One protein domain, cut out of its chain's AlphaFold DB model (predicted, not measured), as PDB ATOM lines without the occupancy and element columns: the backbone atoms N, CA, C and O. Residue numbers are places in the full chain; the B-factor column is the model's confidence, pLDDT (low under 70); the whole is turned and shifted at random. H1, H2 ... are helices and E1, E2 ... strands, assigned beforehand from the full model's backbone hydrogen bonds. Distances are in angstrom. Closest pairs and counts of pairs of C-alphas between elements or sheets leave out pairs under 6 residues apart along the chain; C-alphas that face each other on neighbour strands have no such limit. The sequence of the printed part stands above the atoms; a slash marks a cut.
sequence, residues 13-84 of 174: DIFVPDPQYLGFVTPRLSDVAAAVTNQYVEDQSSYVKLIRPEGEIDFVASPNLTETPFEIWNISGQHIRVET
ATOM      1  N   ASP A  13      40.715  -3.913   3.073       95.25
ATOM      2  CA  ASP A  13      40.145  -2.937   2.144       95.25
ATOM      3  C   ASP A  13      39.343  -3.649   1.036       95.25
ATOM      4  O   ASP A  13      39.846  -4.554   0.364       95.25
ATOM      5  N   ILE A  14      38.101  -3.224   0.817       96.44
ATOM      6  CA  ILE A  14      37.187  -3.692  -0.228       96.44
ATOM      7  C   ILE A  14      36.757  -2.488  -1.062       96.44
ATOM      8  O   ILE A  14      36.076  -1.583  -0.584       96.44
ATOM      9  N   PHE A  15      37.112  -2.483  -2.343       96.69
ATOM     10  CA  PHE A  15      36.761  -1.387  -3.242       96.69
ATOM     11  C   PHE A  15      35.490  -1.696  -4.031       96.69
ATOM     12  O   PHE A  15      35.373  -2.750  -4.662       96.69
ATOM     13  N   VAL A  16      34.550  -0.751  -4.025       95.94
ATOM     14  CA  VAL A  16      33.331  -0.794  -4.839       95.94
ATOM     15  C   VAL A  16      33.373   0.314  -5.895       95.94
ATOM     16  O   VAL A  16      33.813   1.423  -5.598       95.94
ATOM     17  N   PRO A  17      32.940   0.056  -7.142       93.12
ATOM     18  CA  PRO A  17      33.110   1.019  -8.230       93.12
ATOM     19  C   PRO A  17      32.108   2.183  -8.193       93.12
ATOM     20  O   PRO A  17      32.332   3.181  -8.873       93.12
ATOM     21  N   ASP A  18      31.021   2.057  -7.428       94.31
ATOM     22  CA  ASP A  18      29.949   3.053  -7.316       94.31
ATOM     23  C   ASP A  18      29.576   3.255  -5.831       94.31
ATOM     24  O   ASP A  18      29.380   2.262  -5.120       94.31
ATOM     25  N   PRO A  19      29.455   4.502  -5.339       95.56
ATOM     26  CA  PRO A  19      28.997   4.784  -3.977       95.56
ATOM     27  C   PRO A  19      27.658   4.137  -3.601       95.56
ATOM     28  O   PRO A  19      27.441   3.822  -2.435       95.56
ATOM     29  N   GLN A  20      26.774   3.859  -4.564       94.81
ATOM     30  CA  GLN A  20      25.495   3.179  -4.319       94.81
ATOM     31  C   GLN A  20      25.669   1.794  -3.681       94.81
ATOM     32  O   GLN A  20      24.786   1.337  -2.953       94.81
ATOM     33  N   TYR A  21      26.815   1.137  -3.891       95.19
ATOM     34  CA  TYR A  21      27.096  -0.146  -3.251       95.19
ATOM     35  C   TYR A  21      27.298  -0.030  -1.731       95.19
ATOM     36  O   TYR A  21      27.093  -1.012  -1.016       95.19
ATOM     37  N   LEU A  22      27.653   1.153  -1.215       96.69
ATOM     38  CA  LEU A  22      27.878   1.367   0.218       96.69
ATOM     39  C   LEU A  22      26.604   1.139   1.047       96.69
ATOM     40  O   LEU A  22      26.678   0.682   2.187       96.69
ATOM     41  N   GLY A  23      25.426   1.360   0.452       94.75
ATOM     42  CA  GLY A  23      24.138   1.093   1.095       94.75
ATOM     43  C   GLY A  23      23.926  -0.376   1.486       94.75
ATOM     44  O   GLY A  23      23.205  -0.647   2.441       94.75
ATOM     45  N   PHE A  24      24.588  -1.325   0.814       94.75
ATOM     46  CA  PHE A  24      24.478  -2.759   1.128       94.75
ATOM     47  C   PHE A  24      25.362  -3.200   2.301       94.75
ATOM     48  O   PHE A  24      25.174  -4.296   2.834       94.75
ATOM     49  N   VAL A  25      26.335  -2.372   2.690       96.12
ATOM     50  CA  VAL A  25      27.386  -2.731   3.658       96.12
ATOM     51  C   VAL A  25      27.405  -1.830   4.891       96.12
ATOM     52  O   VAL A  25      28.190  -2.075   5.801       96.12
ATOM     53  N   THR A  26      26.527  -0.826   4.967       96.56
ATOM     54  CA  THR A  26      26.324  -0.051   6.197       96.56
ATOM     55  C   THR A  26      25.433  -0.798   7.199       96.56
ATOM     56  O   THR A  26      24.324  -1.207   6.836       96.56
ATOM     57  N   PRO A  27      25.843  -0.928   8.479       97.00
ATOM     58  CA  PRO A  27      25.024  -1.524   9.536       97.00
ATOM     59  C   PRO A  27      23.654  -0.868   9.723       97.00
ATOM     60  O   PRO A  27      22.722  -1.514  10.188       97.00
ATOM     61  N   ARG A  28      23.491   0.404   9.339       95.62
ATOM     62  CA  ARG A  28      22.199   1.098   9.440       95.62
ATOM     63  C   ARG A  28      21.150   0.578   8.456       95.62
ATOM     64  O   ARG A  28      19.963   0.754   8.706       95.62
ATOM     65  N   LEU A  29      21.575   0.018   7.324       95.81
ATOM     66  CA  LEU A  29      20.687  -0.401   6.229       95.81
ATOM     67  C   LEU A  29      20.780  -1.900   5.912       95.81
ATOM     68  O   LEU A  29      20.011  -2.391   5.091       95.81
ATOM     69  N   SER A  30      21.715  -2.619   6.534       95.81
ATOM     70  CA  SER A  30      22.006  -4.018   6.239       95.81
ATOM     71  C   SER A  30      22.181  -4.815   7.526       95.81
ATOM     72  O   SER A  30      23.189  -4.673   8.221       95.81
ATOM     73  N   ASP A  31      21.228  -5.707   7.807       95.94
ATOM     74  CA  ASP A  31      21.289  -6.617   8.960       95.94
ATOM     75  C   ASP A  31      22.536  -7.512   8.913       95.94
ATOM     76  O   ASP A  31      23.116  -7.841   9.946       95.94
ATOM     77  N   VAL A  32      22.996  -7.867   7.707       95.44
ATOM     78  CA  VAL A  32      24.227  -8.646   7.513       95.44
ATOM     79  C   VAL A  32      25.447  -7.848   7.973       95.44
ATOM     80  O   VAL A  32      26.309  -8.401   8.652       95.44
ATOM     81  N   ALA A  33      25.523  -6.554   7.651       95.56
ATOM     82  CA  ALA A  33      26.606  -5.694   8.123       95.56
ATOM     83  C   ALA A  33      26.511  -5.428   9.635       95.56
ATOM     84  O   ALA A  33      27.525  -5.486  10.328       95.56
ATOM     85  N   ALA A  34      25.301  -5.217  10.165       96.50
ATOM     86  CA  ALA A  34      25.070  -5.041  11.600       96.50
ATOM     87  C   ALA A  34      25.447  -6.286  12.420       96.50
ATOM     88  O   ALA A  34      25.976  -6.169  13.525       96.50
ATOM     89  N   ALA A  35      25.253  -7.483  11.857       97.00
ATOM     90  CA  ALA A  35      25.700  -8.734  12.465       97.00
ATOM     91  C   ALA A  35      27.234  -8.855  12.540       97.00
ATOM     92  O   ALA A  35      27.741  -9.589  13.389       97.00
ATOM     93  N   VAL A  36      27.983  -8.146  11.684       96.00
ATOM     94  CA  VAL A  36      29.453  -8.086  11.766       96.00
ATOM     95  C   VAL A  36      29.892  -7.187  12.920       96.00
ATOM     96  O   VAL A  36      30.770  -7.571  13.690       96.00
ATOM     97  N   THR A  37      29.319  -5.988  13.028       97.00
ATOM     98  CA  THR A  37      29.594  -5.041  14.117       97.00
ATOM     99  C   THR A  37      28.563  -3.912  14.142       97.00
ATOM    100  O   THR A  37      28.078  -3.466  13.104       97.00
ATOM    101  N   ASN A  38      28.300  -3.386  15.341       94.81
ATOM    102  CA  ASN A  38      27.549  -2.142  15.534       94.81
ATOM    103  C   ASN A  38      28.463  -0.909  15.658       94.81
ATOM    104  O   ASN A  38      27.972   0.211  15.778       94.81
ATOM    105  N   GLN A  39      29.787  -1.094  15.653       97.69
ATOM    106  CA  GLN A  39      30.767  -0.008  15.666       97.69
ATOM    107  C   GLN A  39      31.225   0.260  14.233       97.69
ATOM    108  O   GLN A  39      31.944  -0.545  13.642       97.69
ATOM    109  N   TYR A  40      30.796   1.384  13.666       97.75
ATOM    110  CA  TYR A  40      31.129   1.753  12.295       97.75
ATOM    111  C   TYR A  40      31.222   3.269  12.116       97.75
ATOM    112  O   TYR A  40      30.656   4.041  12.891       97.75
ATOM    113  N   VAL A  41      31.944   3.681  11.077       97.56
ATOM    114  CA  VAL A  41      32.009   5.064  10.587       97.56
ATOM    115  C   VAL A  41      31.621   5.046   9.114       97.56
ATOM    116  O   VAL A  41      32.073   4.175   8.375       97.56
ATOM    117  N   GLU A  42      30.793   5.989   8.672       96.88
ATOM    118  CA  GLU A  42      30.384   6.076   7.270       96.88
ATOM    119  C   GLU A  42      30.476   7.500   6.718       96.88
ATOM    120  O   GLU A  42      30.153   8.474   7.395       96.88
ATOM    121  N   ASP A  43      30.866   7.587   5.449       95.62
ATOM    122  CA  ASP A  43      30.583   8.694   4.547       95.62
ATOM    123  C   ASP A  43      29.799   8.106   3.373       95.62
ATOM    124  O   ASP A  43      30.339   7.323   2.587       95.62
ATOM    125  N   GLN A  44      28.523   8.480   3.248       84.38
ATOM    126  CA  GLN A  44      27.596   7.882   2.278       84.38
ATOM    127  C   GLN A  44      28.068   7.974   0.818       84.38
ATOM    128  O   GLN A  44      27.580   7.226  -0.026       84.38
ATOM    129  N   SER A  45      28.992   8.884   0.510       91.31
ATOM    130  CA  SER A  45      29.536   9.075  -0.835       91.31
ATOM    131  C   SER A  45      30.891   8.402  -1.054       91.31
ATOM    132  O   SER A  45      31.306   8.250  -2.202       91.31
ATOM    133  N   SER A  46      31.583   8.010   0.020       94.69
ATOM    134  CA  SER A  46      33.007   7.675  -0.046       94.69
ATOM    135  C   SER A  46      33.363   6.334   0.585       94.69
ATOM    136  O   SER A  46      34.128   5.582  -0.021       94.69
ATOM    137  N   TYR A  47      32.863   6.010   1.781       97.50
ATOM    138  CA  TYR A  47      33.253   4.770   2.456       97.50
ATOM    139  C   TYR A  47      32.306   4.332   3.580       97.50
ATOM    140  O   TYR A  47      31.593   5.134   4.179       97.50
ATOM    141  N   VAL A  48      32.378   3.047   3.924       98.31
ATOM    142  CA  VAL A  48      31.861   2.467   5.169       98.31
ATOM    143  C   VAL A  48      32.994   1.691   5.829       98.31
ATOM    144  O   VAL A  48      33.544   0.775   5.228       98.31
ATOM    145  N   LYS A  49      33.324   2.040   7.068       98.31
ATOM    146  CA  LYS A  49      34.344   1.382   7.886       98.31
ATOM    147  C   LYS A  49      33.674   0.605   9.008       98.31
ATOM    148  O   LYS A  49      33.067   1.210   9.892       98.31
ATOM    149  N   LEU A  50      33.810  -0.716   8.994       98.06
ATOM    150  CA  LEU A  50      33.358  -1.601  10.067       98.06
ATOM    151  C   LEU A  50      34.513  -1.846  11.041       98.06
ATOM    152  O   LEU A  50      35.571  -2.329  10.640       98.06
ATOM    153  N   ILE A  51      34.309  -1.535  12.319       97.75
ATOM    154  CA  ILE A  51      35.346  -1.627  13.351       97.75
ATOM    155  C   ILE A  51      35.141  -2.905  14.161       97.75
ATOM    156  O   ILE A  51      34.056  -3.154  14.700       97.75
ATOM    157  N   ARG A  52      36.202  -3.711  14.269       95.88
ATOM    158  CA  ARG A  52      36.243  -4.926  15.087       95.88
ATOM    159  C   ARG A  52      37.498  -4.974  15.967       95.88
ATOM    160  O   ARG A  52      38.484  -4.310  15.652       95.88
ATOM    161  N   PRO A  53      37.513  -5.793  17.037       94.31
ATOM    162  CA  PRO A  53      38.704  -5.968  17.870       94.31
ATOM    163  C   PRO A  53      39.937  -6.466  17.103       94.31
ATOM    164  O   PRO A  53      41.064  -6.168  17.494       94.31
ATOM    165  N   GLU A  54      39.739  -7.237  16.031       92.69
ATOM    166  CA  GLU A  54      40.829  -7.821  15.244       92.69
ATOM    167  C   GLU A  54      41.412  -6.862  14.191       92.69
ATOM    168  O   GLU A  54      42.552  -7.056  13.761       92.69
ATOM    169  N   GLY A  55      40.657  -5.836  13.788       93.88
ATOM    170  CA  GLY A  55      41.015  -4.905  12.718       93.88
ATOM    171  C   GLY A  55      39.796  -4.239  12.079       93.88
ATOM    172  O   GLY A  55      38.652  -4.473  12.478       93.88
ATOM    173  N   GLU A  56      40.048  -3.402  11.077       96.88
ATOM    174  CA  GLU A  56      39.010  -2.674  10.342       96.88
ATOM    175  C   GLU A  56      38.664  -3.373   9.015       96.88
ATOM    176  O   GLU A  56      39.522  -3.987   8.375       96.88
ATOM    177  N   ILE A  57      37.399  -3.282   8.593       97.44
ATOM    178  CA  ILE A  57      36.964  -3.640   7.236       97.44
ATOM    179  C   ILE A  57      36.466  -2.368   6.554       97.44
ATOM    180  O   ILE A  57      35.417  -1.834   6.918       97.44
ATOM    181  N   ASP A  58      37.219  -1.907   5.565       97.25
ATOM    182  CA  ASP A  58      36.985  -0.672   4.832       97.25
ATOM    183  C   ASP A  58      36.340  -0.954   3.482       97.25
ATOM    184  O   ASP A  58      36.975  -1.473   2.572       97.25
ATOM    185  N   PHE A  59      35.080  -0.566   3.317       97.94
ATOM    186  CA  PHE A  59      34.430  -0.497   2.014       97.94
ATOM    187  C   PHE A  59      34.621   0.898   1.444       97.94
ATOM    188  O   PHE A  59      34.094   1.859   1.997       97.94
ATOM    189  N   VAL A  60      35.347   1.030   0.337       97.12
ATOM    190  CA  VAL A  60      35.686   2.329  -0.256       97.12
ATOM    191  C   VAL A  60      35.111   2.427  -1.662       97.12
ATOM    192  O   VAL A  60      35.394   1.591  -2.522       97.12
ATOM    193  N   ALA A  61      34.333   3.476  -1.918       96.75
ATOM    194  CA  ALA A  61      33.853   3.802  -3.250       96.75
ATOM    195  C   ALA A  61      35.002   4.386  -4.083       96.75
ATOM    196  O   ALA A  61      35.381   5.549  -3.950       96.75
ATOM    197  N   SER A  62      35.601   3.553  -4.930       95.38
ATOM    198  CA  SER A  62      36.697   3.941  -5.813       95.38
ATOM    199  C   SER A  62      36.683   3.062  -7.065       95.38
ATOM    200  O   SER A  62      36.811   1.835  -6.957       95.38
ATOM    201  N   PRO A  63      36.538   3.656  -8.264       94.62
ATOM    202  CA  PRO A  63      36.583   2.900  -9.503       94.62
ATOM    203  C   PRO A  63      37.974   2.303  -9.725       94.62
ATOM    204  O   PRO A  63      38.989   2.794  -9.226       94.62
ATOM    205  N   ASN A  64      38.015   1.246 -10.527       96.50
ATOM    206  CA  ASN A  64      39.268   0.670 -10.994       96.50
ATOM    207  C   ASN A  64      40.010   1.657 -11.907       96.50
ATOM    208  O   ASN A  64      39.392   2.330 -12.736       96.50
ATOM    209  N   LEU A  65      41.331   1.718 -11.776       96.62
ATOM    210  CA  LEU A  65      42.190   2.615 -12.542       96.62
ATOM    211  C   LEU A  65      42.835   1.893 -13.733       96.62
ATOM    212  O   LEU A  65      42.847   2.402 -14.857       96.62
ATOM    213  N   THR A  66      43.394   0.708 -13.510       96.88
ATOM    214  CA  THR A  66      44.180  -0.021 -14.512       96.88
ATOM    215  C   THR A  66      43.318  -0.904 -15.420       96.88
ATOM    216  O   THR A  66      42.182  -1.246 -15.108       96.88
ATOM    217  N   GLU A  67      43.874  -1.292 -16.574       95.00
ATOM    218  CA  GLU A  67      43.214  -2.188 -17.540       95.00
ATOM    219  C   GLU A  67      42.988  -3.602 -16.987       95.00
ATOM    220  O   GLU A  67      42.063  -4.297 -17.394       95.00
ATOM    221  N   THR A  68      43.840  -4.041 -16.058       95.88
ATOM    222  CA  THR A  68      43.747  -5.346 -15.392       95.88
ATOM    223  C   THR A  68      43.754  -5.121 -13.879       95.88
ATOM    224  O   THR A  68      44.785  -5.306 -13.226       95.88
ATOM    225  N   PRO A  69      42.624  -4.660 -13.313       97.00
ATOM    226  CA  PRO A  69      42.594  -4.153 -11.945       97.00
ATOM    227  C   PRO A  69      42.589  -5.259 -10.897       97.00
ATOM    228  O   PRO A  69      43.057  -5.047  -9.785       97.00
ATOM    229  N   PHE A  70      42.102  -6.450 -11.241       97.25
ATOM    230  CA  PHE A  70      42.029  -7.583 -10.331       97.25
ATOM    231  C   PHE A  70      42.256  -8.911 -11.051       97.25
ATOM    232  O   PHE A  70      42.109  -9.029 -12.267       97.25
ATOM    233  N   GLU A  71      42.538  -9.930 -10.251       96.44
ATOM    234  CA  GLU A  71      42.524 -11.341 -10.623       96.44
ATOM    235  C   GLU A  71      41.467 -12.077  -9.788       96.44
ATOM    236  O   GLU A  71      41.063 -11.604  -8.726       96.44
ATOM    237  N   ILE A  72      41.024 -13.250 -10.246       97.25
ATOM    238  CA  ILE A  72      40.124 -14.113  -9.469       97.25
ATOM    239  C   ILE A  72      40.948 -15.111  -8.666       97.25
ATOM    240  O   ILE A  72      41.696 -15.906  -9.234       97.25
ATOM    241  N   TRP A  73      40.803 -15.071  -7.349       96.56
ATOM    242  CA  TRP A  73      41.462 -15.974  -6.411       96.56
ATOM    243  C   TRP A  73      40.417 -16.877  -5.759       96.56
ATOM    244  O   TRP A  73      39.289 -16.449  -5.527       96.56
ATOM    245  N   ASN A  74      40.782 -18.123  -5.454       95.94
ATOM    246  CA  ASN A  74      39.961 -18.988  -4.612       95.94
ATOM    247  C   ASN A  74      40.407 -18.828  -3.155       95.94
ATOM    248  O   ASN A  74      41.496 -19.270  -2.789       95.94
ATOM    249  N   ILE A  75      39.583 -18.178  -2.339       92.81
ATOM    250  CA  ILE A  75      39.845 -17.939  -0.920       92.81
ATOM    251  C   ILE A  75      38.716 -18.599  -0.138       92.81
ATOM    252  O   ILE A  75      37.556 -18.222  -0.275       92.81
ATOM    253  N   SER A  76      39.055 -19.613   0.659       92.50
ATOM    254  CA  SER A  76      38.085 -20.374   1.461       92.50
ATOM    255  C   SER A  76      36.915 -20.945   0.640       92.50
ATOM    256  O   SER A  76      35.773 -20.954   1.093       92.50
ATOM    257  N   GLY A  77      37.188 -21.400  -0.588       95.25
ATOM    258  CA  GLY A  77      36.176 -21.951  -1.495       95.25
ATOM    259  C   GLY A  77      35.365 -20.899  -2.259       95.25
ATOM    260  O   GLY A  77      34.459 -21.268  -3.000       95.25
ATOM    261  N   GLN A  78      35.670 -19.610  -2.091       96.00
ATOM    262  CA  GLN A  78      34.983 -18.505  -2.756       96.00
ATOM    263  C   GLN A  78      35.862 -17.871  -3.832       96.00
ATOM    264  O   GLN A  78      37.055 -17.642  -3.628       96.00
ATOM    265  N   HIS A  79      35.253 -17.528  -4.967       97.44
ATOM    266  CA  HIS A  79      35.911 -16.773  -6.030       97.44
ATOM    267  C   HIS A  79      35.899 -15.277  -5.700       97.44
ATOM    268  O   HIS A  79      34.880 -14.605  -5.856       97.44
ATOM    269  N   ILE A  80      37.040 -14.752  -5.256       95.88
ATOM    270  CA  ILE A  80      37.205 -13.359  -4.831       95.88
ATOM    271  C   ILE A  80      38.018 -12.587  -5.870       95.88
ATOM    272  O   ILE A  80      39.051 -13.060  -6.344       95.88
ATOM    273  N   ARG A  81      37.562 -11.378  -6.209       96.50
ATOM    274  CA  ARG A  81      38.342 -10.409  -6.990       96.50
ATOM    275  C   ARG A  81      39.394  -9.780  -6.083       96.50
ATOM    276  O   ARG A  81      39.046  -9.037  -5.173       96.50
ATOM    277  N   VAL A  82      40.664 -10.078  -6.333       96.75
ATOM    278  CA  VAL A  82      41.801  -9.523  -5.589       96.75
ATOM    279  C   VAL A  82      42.525  -8.534  -6.486       96.75
ATOM    280  O   VAL A  82      42.959  -8.907  -7.578       96.75
ATOM    281  N   GLU A  83      42.659  -7.286  -6.037       96.88
ATOM    282  CA  GLU A  83      43.347  -6.256  -6.816       96.88
ATOM    283  C   GLU A  83      44.793  -6.653  -7.152       96.88
ATOM    284  O   GLU A  83      45.494  -7.320  -6.375       96.88
ATOM    285  N   THR A  84      45.250  -6.254  -8.338       97.38
ATOM    286  CA  THR A  84      46.650  -6.423  -8.733       97.38
ATOM    287  C   THR A  84      47.533  -5.455  -7.953       97.38
ATOM    288  O   THR A  84      47.093  -4.403  -7.489       97.38
TER     289      THR A  84
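What this domain is: This is residues 13 to 84 of the 174 residues of an uncharacterized protein of Polynucleobacter sp (UniProt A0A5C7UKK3). A small sheet of four strands has the short helix H1 over one face, while a second short helix, H2, only grazes the sheet. Beyond the sheet's E1 edge, the hairpin E5 and E6 forms a separate two-stranded arm, near E1 through E6 and joined to E4 by residues 62 to 69. The printed part has 72 residues, with two named helices and six named strands in the order E1 H1 H2 E2 E3 E4 E5 E6. The larger sheet runs E1 E4 E3 E2 and is mixed, the smaller one is antiparallel, and the class is mixed, helices and strands. The whole is only just compact, close to loose, with a radius of gyration of the C-alphas of 13.0 A and spans of 35 by 29 by 19 A.

How they stand to each other: Edge strand E1, residues 13 to 16, is parallel to E4, residues 55 to 61, at 21 degrees, with N 14 and O 58 2.7 A apart. H1, residues 19 to 24, is on the sheet at a height over the sheet of 7.5 A. It lies over E4, on which 4 of its 6 C-alphas fall, and runs along the strands, at 1 degree to E4 on the local plane; the closest C-alphas, of Pro 19 and Ala 61, are 5.0 A apart. H2, residues 31 to 36, is close to H1 but not clearly touching, about perpendicular at 86 degrees, with the C-alphas of Phe 24 and Ala 33 closest at 7.9 A. H2 only grazes the sheet, with its residues 33 to 36. E2, residues 40 to 43, and E3, residues 47 to 52, form an antiparallel hairpin, with N 49 and O 41 2.8 A apart. E3 and E4 form another, with N 48 and O 59 2.8 A apart. E2 E3 E4 is a meander, each strand the antiparallel neighbour of the one before. E1, H1 H2, E2 is a split strand-helix-strand unit, two strands running the same way with E4 E3 between them in the sheet, and its crossover is right-handed. E5, residues 70 to 75, and E6, residues 78 to 83, form an antiparallel hairpin at 145 degrees, with N 80 and O 73 2.8 A apart. E1 and E6 are near each other, with 6 pairs of C-alphas within 10 A, while E4 and E5 are apart. Every O i to N i+4 pair is within hydrogen-bond range in H2; in H1 it is 0 of 2, beside 3 of 3 O i to N i+3 pairs.

Where its parts are: E1 begins at C-alpha 13, (40.145, -2.937, 2.144), and is 10.0 A long. H1 measures 10.2 A, H2 8.8 A and E2 10.4 A. E3 measures 16.2 A, and E4, the longest strand, runs 19.5 A to C-alpha 61 at (33.853, 3.802, -3.250). E5 measures 14.2 A and E6 15.4 A, ending at C-alpha 83, (43.347, -6.256, -6.816).

The domain as a whole: The two C-alphas farthest apart, of Asn 38 and Glu 67, are 36.6 A apart. The printed part has no cut, and its links are tight or short. Its mean pLDDT is 95.9, and no printed residue is under 70.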